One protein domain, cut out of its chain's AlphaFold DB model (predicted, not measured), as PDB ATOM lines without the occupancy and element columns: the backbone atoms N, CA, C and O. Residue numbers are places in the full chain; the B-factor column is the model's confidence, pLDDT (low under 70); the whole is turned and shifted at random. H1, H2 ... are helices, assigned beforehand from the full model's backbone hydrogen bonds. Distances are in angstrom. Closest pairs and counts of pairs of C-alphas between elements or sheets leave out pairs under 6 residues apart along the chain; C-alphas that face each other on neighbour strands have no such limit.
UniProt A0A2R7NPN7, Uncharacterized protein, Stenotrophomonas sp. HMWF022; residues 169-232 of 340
ATOM      1  N   ALA A 169     -16.029  27.000  -4.990       69.25
ATOM      2  CA  ALA A 169     -16.504  26.003  -5.943       69.25
ATOM      3  C   ALA A 169     -17.835  26.400  -6.606       69.25
ATOM      4  O   ALA A 169     -18.022  26.128  -7.789       69.25
ATOM      5  N   VAL A 170     -18.742  27.072  -5.887       66.50
ATOM      6  CA  VAL A 170     -20.021  27.578  -6.420       66.50
ATOM      7  C   VAL A 170     -19.800  28.801  -7.310       66.50
ATOM      8  O   VAL A 170     -20.364  28.850  -8.403       66.50
ATOM      9  N   GLN A 171     -18.936  29.744  -6.914       65.31
ATOM     10  CA  GLN A 171     -18.552  30.868  -7.782       65.31
ATOM     11  C   GLN A 171     -17.841  30.384  -9.049       65.31
ATOM     12  O   GLN A 171     -18.213  30.797 -10.149       65.31
ATOM     13  N   LYS A 172     -16.874  29.461  -8.925       70.00
ATOM     14  CA  LYS A 172     -16.210  28.871 -10.094       70.00
ATOM     15  C   LYS A 172     -17.204  28.121 -10.983       70.00
ATOM     16  O   LYS A 172     -17.196  28.347 -12.184       70.00
ATOM     17  N   ALA A 173     -18.107  27.314 -10.425       73.38
ATOM     18  CA  ALA A 173     -19.122  26.613 -11.213       73.38
ATOM     19  C   ALA A 173     -20.091  27.570 -11.934       73.38
ATOM     20  O   ALA A 173     -20.457  27.307 -13.078       73.38
ATOM     21  N   ALA A 174     -20.487  28.684 -11.309       69.25
ATOM     22  CA  ALA A 174     -21.333  29.699 -11.939       69.25
ATOM     23  C   ALA A 174     -20.602  30.448 -13.067       69.25
ATOM     24  O   ALA A 174     -21.189  30.690 -14.124       69.25
ATOM     25  N   LEU A 175     -19.318  30.770 -12.876       71.50
ATOM     26  CA  LEU A 175     -18.478  31.398 -13.895       71.50
ATOM     27  C   LEU A 175     -18.184  30.439 -15.059       71.50
ATOM     28  O   LEU A 175     -18.413  30.802 -16.209       71.50
ATOM     29  N   ASP A 176     -17.761  29.205 -14.775       76.31
ATOM     30  CA  ASP A 176     -17.510  28.161 -15.778       76.31
ATOM     31  C   ASP A 176     -18.800  27.859 -16.582       76.31
ATOM     32  O   ASP A 176     -18.754  27.700 -17.803       76.31
ATOM     33  N   ALA A 177     -19.977  27.861 -15.936       77.12
ATOM     34  CA  ALA A 177     -21.269  27.716 -16.613       77.12
ATOM     35  C   ALA A 177     -21.645  28.932 -17.480       77.12
ATOM     36  O   ALA A 177     -22.210  28.750 -18.558       77.12
ATOM     37  N   ALA A 178     -21.326  30.156 -17.049       73.81
ATOM     38  CA  ALA A 178     -21.582  31.375 -17.821       73.81
ATOM     39  C   ALA A 178     -20.619  31.551 -19.010       73.81
ATOM     40  O   ALA A 178     -21.002  32.130 -20.026       73.81
ATOM     41  N   LEU A 179     -19.387  31.045 -18.895       75.75
ATOM     42  CA  LEU A 179     -18.378  31.021 -19.962       75.75
ATOM     43  C   LEU A 179     -18.551  29.836 -20.932       75.75
ATOM     44  O   LEU A 179     -17.946  29.825 -22.005       75.75
ATOM     45  N   SER A 180     -19.376  28.847 -20.581       79.06
ATOM     46  CA  SER A 180     -19.635  27.655 -21.393       79.06
ATOM     47  C   SER A 180     -20.135  28.013 -22.799       79.06
ATOM     48  O   SER A 180     -21.212  28.586 -22.973       79.06
ATOM     49  N   GLY A 181     -19.349  27.650 -23.817       75.56
ATOM     50  CA  GLY A 181     -19.635  27.938 -25.226       75.56
ATOM     51  C   GLY A 181     -18.976  29.204 -25.786       75.56
ATOM     52  O   GLY A 181     -19.179  29.498 -26.963       75.56
ATOM     53  N   ILE A 182     -18.175  29.929 -24.996       83.50
ATOM     54  CA  ILE A 182     -17.301  31.001 -25.492       83.50
ATOM     55  C   ILE A 182     -15.939  30.398 -25.863       83.50
ATOM     56  O   ILE A 182     -15.177  29.976 -24.996       83.50
ATOM     57  N   GLU A 183     -15.616  30.388 -27.157       85.81
ATOM     58  CA  GLU A 183     -14.271  30.058 -27.647       85.81
ATOM     59  C   GLU A 183     -13.316  31.225 -27.350       85.81
ATOM     60  O   GLU A 183     -13.442  32.320 -27.911       85.81
ATOM     61  N   LEU A 184     -12.363  30.999 -26.445       85.00
ATOM     62  CA  LEU A 184     -11.329  31.975 -26.110       85.00
ATOM     63  C   LEU A 184     -10.230  32.011 -27.192       85.00
ATOM     64  O   LEU A 184      -9.988  31.021 -27.881       85.00
ATOM     65  N   PRO A 185      -9.499  33.132 -27.348       88.81
ATOM     66  CA  PRO A 185      -8.298  33.149 -28.177       88.81
ATOM     67  C   PRO A 185      -7.253  32.155 -27.651       88.81
ATOM     68  O   PRO A 185      -7.073  32.031 -26.442       88.81
ATOM     69  N   ALA A 186      -6.468  31.533 -28.535       89.00
ATOM     70  CA  ALA A 186      -5.459  30.542 -28.134       89.00
ATOM     71  C   ALA A 186      -4.424  31.064 -27.109       89.00
ATOM     72  O   ALA A 186      -3.896  30.289 -26.318       89.00
ATOM     73  N   ALA A 187      -4.164  32.378 -27.073       87.06
ATOM     74  CA  ALA A 187      -3.300  33.022 -26.075       87.06
ATOM     75  C   ALA A 187      -3.902  33.085 -24.651       87.06
ATOM     76  O   ALA A 187      -3.206  33.449 -23.707       87.06
ATOM     77  N   CYS A 188      -5.185  32.753 -24.502       85.56
ATOM     78  CA  CYS A 188      -5.935  32.701 -23.248       85.56
ATOM     79  C   CYS A 188      -6.150  31.265 -22.727       85.56
ATOM     80  O   CYS A 188      -6.679  31.095 -21.628       85.56
ATOM     81  N   HIS A 189      -5.750  30.242 -23.491       85.62
ATOM     82  CA  HIS A 189      -5.802  28.836 -23.076       85.62
ATOM     83  C   HIS A 189      -4.782  28.529 -21.962       85.62
ATOM     84  O   HIS A 189      -4.000  29.395 -21.567       85.62
ATOM     85  N   ASP A 190      -4.815  27.306 -21.423       83.62
ATOM     86  CA  ASP A 190      -3.884  26.806 -20.395       83.62
ATOM     87  C   ASP A 190      -3.772  27.713 -19.145       83.62
ATOM     88  O   ASP A 190      -2.710  27.872 -18.542       83.62
ATOM     89  N   GLY A 191      -4.894  28.330 -18.753       78.00
ATOM     90  CA  GLY A 191      -4.983  29.261 -17.622       78.00
ATOM     91  C   GLY A 191      -4.574  30.705 -17.945       78.00
ATOM     92  O   GLY A 191      -4.646  31.564 -17.068       78.00
ATOM     93  N   GLY A 192      -4.196  31.014 -19.193       80.12
ATOM     94  CA  GLY A 192      -3.785  32.356 -19.625       80.12
ATOM     95  C   GLY A 192      -4.850  33.444 -19.425       80.12
ATOM     96  O   GLY A 192      -4.487  34.610 -19.238       80.12
ATOM     97  N   PHE A 193      -6.133  33.053 -19.426       81.62
ATOM     98  CA  PHE A 193      -7.291  33.875 -19.057       81.62
ATOM     99  C   PHE A 193      -7.393  34.111 -17.542       81.62
ATOM    100  O   PHE A 193      -7.365  35.258 -17.105       81.62
ATOM    101  N   GLU A 194      -7.442  33.039 -16.739       77.50
ATOM    102  CA  GLU A 194      -7.547  33.100 -15.267       77.50
ATOM    103  C   GLU A 194      -6.373  33.874 -14.634       77.50
ATOM    104  O   GLU A 194      -6.534  34.546 -13.619       77.50
ATOM    105  N   GLN A 195      -5.191  33.807 -15.253       79.19
ATOM    106  CA  GLN A 195      -3.961  34.473 -14.808       79.19
ATOM    107  C   GLN A 195      -3.793  35.901 -15.363       79.19
ATOM    108  O   GLN A 195      -2.806  36.561 -15.039       79.19
ATOM    109  N   GLY A 196      -4.707  36.382 -16.218       80.44
ATOM    110  CA  GLY A 196      -4.664  37.739 -16.780       80.44
ATOM    111  C   GLY A 196      -3.398  38.046 -17.590       80.44
ATOM    112  O   GLY A 196      -2.839  39.139 -17.484       80.44
ATOM    113  N   THR A 197      -2.889  37.077 -18.359       87.94
ATOM    114  CA  THR A 197      -1.582  37.223 -19.025       87.94
ATOM    115  C   THR A 197      -1.581  38.339 -20.086       87.94
ATOM    116  O   THR A 197      -2.575  38.507 -20.798       87.94
ATOM    117  N   PRO A 198      -0.458  39.064 -20.297       86.19
ATOM    118  CA  PRO A 198      -0.385  40.124 -21.310       86.19
ATOM    119  C   PRO A 198      -0.693  39.650 -22.740       86.19
ATOM    120  O   PRO A 198      -1.234  40.407 -23.542       86.19
ATOM    121  N   ALA A 199      -0.376  38.389 -23.056       86.25
ATOM    122  CA  ALA A 199      -0.688  37.782 -24.347       86.25
ATOM    123  C   ALA A 199      -2.197  37.533 -24.523       86.25
ATOM    124  O   ALA A 199      -2.732  37.797 -25.599       86.25
ATOM    125  N   CYS A 200      -2.889  37.081 -23.471       87.88
ATOM    126  CA  CYS A 200      -4.343  36.950 -23.481       87.88
ATOM    127  C   CYS A 200      -5.033  38.319 -23.572       87.88
ATOM    128  O   CYS A 200      -5.920  38.496 -24.403       87.88
ATOM    129  N   ALA A 201      -4.587  39.309 -22.789       84.81
ATOM    130  CA  ALA A 201      -5.146  40.663 -22.812       84.81
ATOM    131  C   ALA A 201      -5.098  41.285 -24.222       84.81
ATOM    132  O   ALA A 201      -6.135  41.677 -24.756       84.81
ATOM    133  N   ALA A 202      -3.929  41.268 -24.874       87.88
ATOM    134  CA  ALA A 202      -3.776  41.773 -26.241       87.88
ATOM    135  C   ALA A 202      -4.606  40.984 -27.279       87.88
ATOM    136  O   ALA A 202      -5.083  41.553 -28.262       87.88
ATOM    137  N   ALA A 203      -4.806  39.677 -27.071       86.12
ATOM    138  CA  ALA A 203      -5.646  38.856 -27.943       86.12
ATOM    139  C   ALA A 203      -7.151  39.134 -27.766       86.12
ATOM    140  O   ALA A 203      -7.899  39.029 -28.737       86.12
ATOM    141  N   LEU A 204      -7.592  39.514 -26.561       84.88
ATOM    142  CA  LEU A 204      -8.971  39.928 -26.283       84.88
ATOM    143  C   LEU A 204      -9.268  41.335 -26.819       84.88
ATOM    144  O   LEU A 204     -10.318  41.532 -27.427       84.88
ATOM    145  N   GLU A 205      -8.333  42.283 -26.688       85.12
ATOM    146  CA  GLU A 205      -8.437  43.618 -27.307       85.12
ATOM    147  C   GLU A 205      -8.563  43.539 -28.840       85.12
ATOM    148  O   GLU A 205      -9.287  44.322 -29.457       85.12
ATOM    149  N   ALA A 206      -7.909  42.555 -29.465       87.69
ATOM    150  CA  ALA A 206      -8.022  42.277 -30.897       87.69
ATOM    151  C   ALA A 206      -9.320  41.537 -31.301       87.69
ATOM    152  O   ALA A 206      -9.576  41.368 -32.496       87.69
ATOM    153  N   ALA A 207     -10.142  41.094 -30.341       85.44
ATOM    154  CA  ALA A 207     -11.318  40.247 -30.556       85.44
ATOM    155  C   ALA A 207     -12.587  40.809 -29.867       85.44
ATOM    156  O   ALA A 207     -13.167  40.153 -28.995       85.44
ATOM    157  N   PRO A 208     -13.094  41.991 -30.280       82.06
ATOM    158  CA  PRO A 208     -14.185  42.689 -29.586       82.06
ATOM    159  C   PRO A 208     -15.492  41.882 -29.492       82.06
ATOM    160  O   PRO A 208     -16.221  42.006 -28.512       82.06
ATOM    161  N   ALA A 209     -15.773  41.001 -30.459       82.88
ATOM    162  CA  ALA A 209     -16.940  40.114 -30.410       82.88
ATOM    163  C   ALA A 209     -16.852  39.058 -29.287       82.88
ATOM    164  O   ALA A 209     -17.876  38.670 -28.730       82.88
ATOM    165  N   VAL A 210     -15.640  38.610 -28.931       83.25
ATOM    166  CA  VAL A 210     -15.413  37.724 -27.775       83.25
ATOM    167  C   VAL A 210     -15.517  38.534 -26.484       83.25
ATOM    168  O   VAL A 210     -16.135  38.087 -25.525       83.25
ATOM    169  N   GLN A 211     -14.997  39.765 -26.475       78.69
ATOM    170  CA  GLN A 211     -15.107  40.673 -25.331       78.69
ATOM    171  C   GLN A 211     -16.572  40.989 -24.970       78.69
ATOM    172  O   GLN A 211     -16.928  40.955 -23.794       78.69
ATOM    173  N   GLU A 212     -17.447  41.215 -25.957       82.31
ATOM    174  CA  GLU A 212     -18.892  41.399 -25.736       82.31
ATOM    175  C   GLU A 212     -19.551  40.145 -25.127       82.31
ATOM    176  O   GLU A 212     -20.342  40.248 -24.185       82.31
ATOM    177  N   GLN A 213     -19.185  38.950 -25.606       83.06
ATOM    178  CA  GLN A 213     -19.668  37.683 -25.045       83.06
ATOM    179  C   GLN A 213     -19.202  37.483 -23.597       83.06
ATOM    180  O   GLN A 213     -20.008  37.096 -22.755       83.06
ATOM    181  N   LEU A 214     -17.945  37.813 -23.284       81.12
ATOM    182  CA  LEU A 214     -17.396  37.747 -21.926       81.12
ATOM    183  C   LEU A 214     -18.080  38.734 -20.971       81.12
ATOM    184  O   LEU A 214     -18.405  38.360 -19.846       81.12
ATOM    185  N   VAL A 215     -18.370  39.964 -21.411       79.12
ATOM    186  CA  VAL A 215     -19.146  40.936 -20.617       79.12
ATOM    187  C   VAL A 215     -20.556  40.407 -20.347       79.12
ATOM    188  O   VAL A 215     -21.027  40.452 -19.209       79.12
ATOM    189  N   LYS A 216     -21.221  39.833 -21.356       78.38
ATOM    190  CA  LYS A 216     -22.553  39.230 -21.204       78.38
ATOM    191  C   LYS A 216     -22.547  38.005 -20.278       78.38
ATOM    192  O   LYS A 216     -23.472  37.845 -19.479       78.38
ATOM    193  N   ALA A 217     -21.513  37.169 -20.351       78.19
ATOM    194  CA  ALA A 217     -21.303  36.046 -19.441       78.19
ATOM    195  C   ALA A 217     -21.090  36.530 -18.002       78.19
ATOM    196  O   ALA A 217     -21.791  36.071 -17.105       78.19
ATOM    197  N   ALA A 218     -20.224  37.524 -17.785       72.75
ATOM    198  CA  ALA A 218     -19.998  38.126 -16.472       72.75
ATOM    199  C   ALA A 218     -21.284  38.735 -15.881       72.75
ATOM    200  O   ALA A 218     -21.580  38.517 -14.709       72.75
ATOM    201  N   MET A 219     -22.103  39.419 -16.691       74.44
ATOM    202  CA  MET A 219     -23.423  39.903 -16.260       74.44
ATOM    203  C   MET A 219     -24.382  38.760 -15.902       74.44
ATOM    204  O   MET A 219     -25.138  38.877 -14.942       74.44
ATOM    205  N   THR A 220     -24.348  37.649 -16.641       72.44
ATOM    206  CA  THR A 220     -25.191  36.471 -16.375       72.44
ATOM    207  C   THR A 220     -24.744  35.748 -15.098       72.44
ATOM    208  O   THR A 220     -25.585  35.377 -14.279       72.44
ATOM    209  N   ALA A 221     -23.434  35.614 -14.873       67.12
ATOM    210  CA  ALA A 221     -22.867  35.101 -13.628       67.12
ATOM    211  C   ALA A 221     -23.243  35.997 -12.438       67.12
ATOM    212  O   ALA A 221     -23.779  35.492 -11.457       67.12
ATOM    213  N   ALA A 222     -23.091  37.322 -12.558       65.12
ATOM    214  CA  ALA A 222     -23.483  38.282 -11.524       65.12
ATOM    215  C   ALA A 222     -24.997  38.269 -11.237       65.12
ATOM    216  O   ALA A 222     -25.406  38.365 -10.084       65.12
ATOM    217  N   MET A 223     -25.850  38.088 -12.255       65.56
ATOM    218  CA  MET A 223     -27.289  37.855 -12.054       65.56
ATOM    219  C   MET A 223     -27.570  36.530 -11.335       65.56
ATOM    220  O   MET A 223     -28.484  36.461 -10.518       65.56
ATOM    221  N   THR A 224     -26.789  35.485 -11.605       61.41
ATOM    222  CA  THR A 224     -26.934  34.179 -10.944       61.41
ATOM    223  C   THR A 224     -26.470  34.249  -9.487       61.41
ATOM    224  O   THR A 224     -27.153  33.743  -8.603       61.41
ATOM    225  N   GLU A 225     -25.370  34.949  -9.208       57.97
ATOM    226  CA  GLU A 225     -24.888  35.247  -7.856       57.97
ATOM    227  C   GLU A 225     -25.869  36.148  -7.086       57.97
ATOM    228  O   GLU A 225     -26.145  35.895  -5.913       57.97
ATOM    229  N   ALA A 226     -26.493  37.129  -7.749       56.25
ATOM    230  CA  ALA A 226     -27.593  37.906  -7.178       56.25
ATOM    231  C   ALA A 226     -28.790  37.007  -6.808       56.25
ATOM    232  O   ALA A 226     -29.318  37.107  -5.706       56.25
ATOM    233  N   VAL A 227     -29.181  36.062  -7.671       57.00
ATOM    234  CA  VAL A 227     -30.240  35.082  -7.355       57.00
ATOM    235  C   VAL A 227     -29.842  34.158  -6.196       57.00
ATOM    236  O   VAL A 227     -30.678  33.872  -5.343       57.00
ATOM    237  N   VAL A 228     -28.580  33.725  -6.106       54.31
ATOM    238  CA  VAL A 228     -28.084  32.899  -4.988       54.31
ATOM    239  C   VAL A 228     -28.047  33.685  -3.673       54.31
ATOM    240  O   VAL A 228     -28.500  33.173  -2.651       54.31
ATOM    241  N   THR A 229     -27.593  34.940  -3.685       49.91
ATOM    242  CA  THR A 229     -27.611  35.822  -2.500       49.91
ATOM    243  C   THR A 229     -29.026  36.234  -2.083       49.91
ATOM    244  O   THR A 229     -29.261  36.437  -0.896       49.91
ATOM    245  N   MET A 230     -29.985  36.276  -3.014       48.16
ATOM    246  CA  MET A 230     -31.420  36.409  -2.718       48.16
ATOM    247  C   MET A 230     -32.069  35.115  -2.194       48.16
ATOM    248  O   MET A 230     -33.114  35.185  -1.549       48.16
ATOM    249  N   ALA A 231     -31.501  33.942  -2.498       46.03
ATOM    250  CA  ALA A 231     -32.026  32.637  -2.081       46.03
ATOM    251  C   ALA A 231     -31.425  32.132  -0.758       46.03
ATOM    252  O   ALA A 231     -32.055  31.340  -0.052       46.03
ATOM    253  N   ALA A 232     -30.222  32.585  -0.403       43.25
ATOM    254  CA  ALA A 232     -29.698  32.439   0.947       43.25
ATOM    255  C   ALA A 232     -30.559  33.263   1.923       43.25
ATOM    256  O   ALA A 232     -30.950  34.383   1.591       43.25
TER     257      ALA A 232
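This is residues 169 to 232 of the 340 residues of an uncharacterized protein of Stenotrophomonas sp. HMWF022 (UniProt A0A2R7NPN7). One long helix, H3, makes the length of the domain; the shorter H1 slants against part of it, and the small helix H2 stands nearly square to it at the end where H3 begins, so that H2 and H3 make an L. Between H1 and H2 a long stretch without a named element, residues 180 to 197, runs over from the end of H1 to the H2 end of the domain and loops there. The printed part has 64 residues, with three named helices in the order H1, H2, H3 and no named strand; the class is all helix. The whole is only just compact, close to loose, with a radius of gyration of the C-alphas of 12.9 A, and it is elongated, spanning 39 by 22 by 18 A.

H1 is residues 169 to 179, 15.0 A from first to last C-alpha; it begins at C-alpha 169, at (-16.504, 26.003, -5.943). Residues 180 to 197 follow, and then comes H2, residues 198 to 205, with C-alpha 198 at (-0.385, 40.124, -21.310) and 10.6 A from first to last C-alpha. H3 is residues 208 to 231, the longest helix, 34.3 A from first to last C-alpha, and it ends at C-alpha 231, at (-32.026, 32.637, -2.081).

H1 and H3 touch, with 13 pairs of C-alphas within 8 A. Their closest C-alphas are those of Ala 178 and Ala 217, 5.0 A apart. H3 touches H1 with residues 214 to 225 alone. The two run opposite ways at a steep tilt of 38 degrees, only just past shallow, and their centres are 9.9 A apart. H2 and H3 only just touch, and only at the corner by their link, with 3 pairs of C-alphas within 8 A. The closest C-alphas there are those of Leu 204 and Gln 211, 6.3 A apart, and H3 touches H2 with residues 210 to 211 alone. The lines of H2 and H3 are about perpendicular, at 84 degrees. H1 and H2 are apart. In H1, H2 and H3 every O i to N i+4 pair is within hydrogen-bond range.

The two C-alphas farthest apart in the domain are those of Ala 206 and Ala 232, at 39.8 A, while the first and last printed C-alphas, of Ala 169 and Ala 232, are 16.2 A apart. The printed part has no cut. The link from H1 to H2, 18 residues, is long, and its C-alphas lie 8 to 15 A from the mean of all C-alphas; the link from H2 to H3, 2 residues, is tight. The mean pLDDT of the printed part is 75.7. The model's confidence is low, under 70, at residues 169 to 171, at residue 174 and at residues 221 to 232.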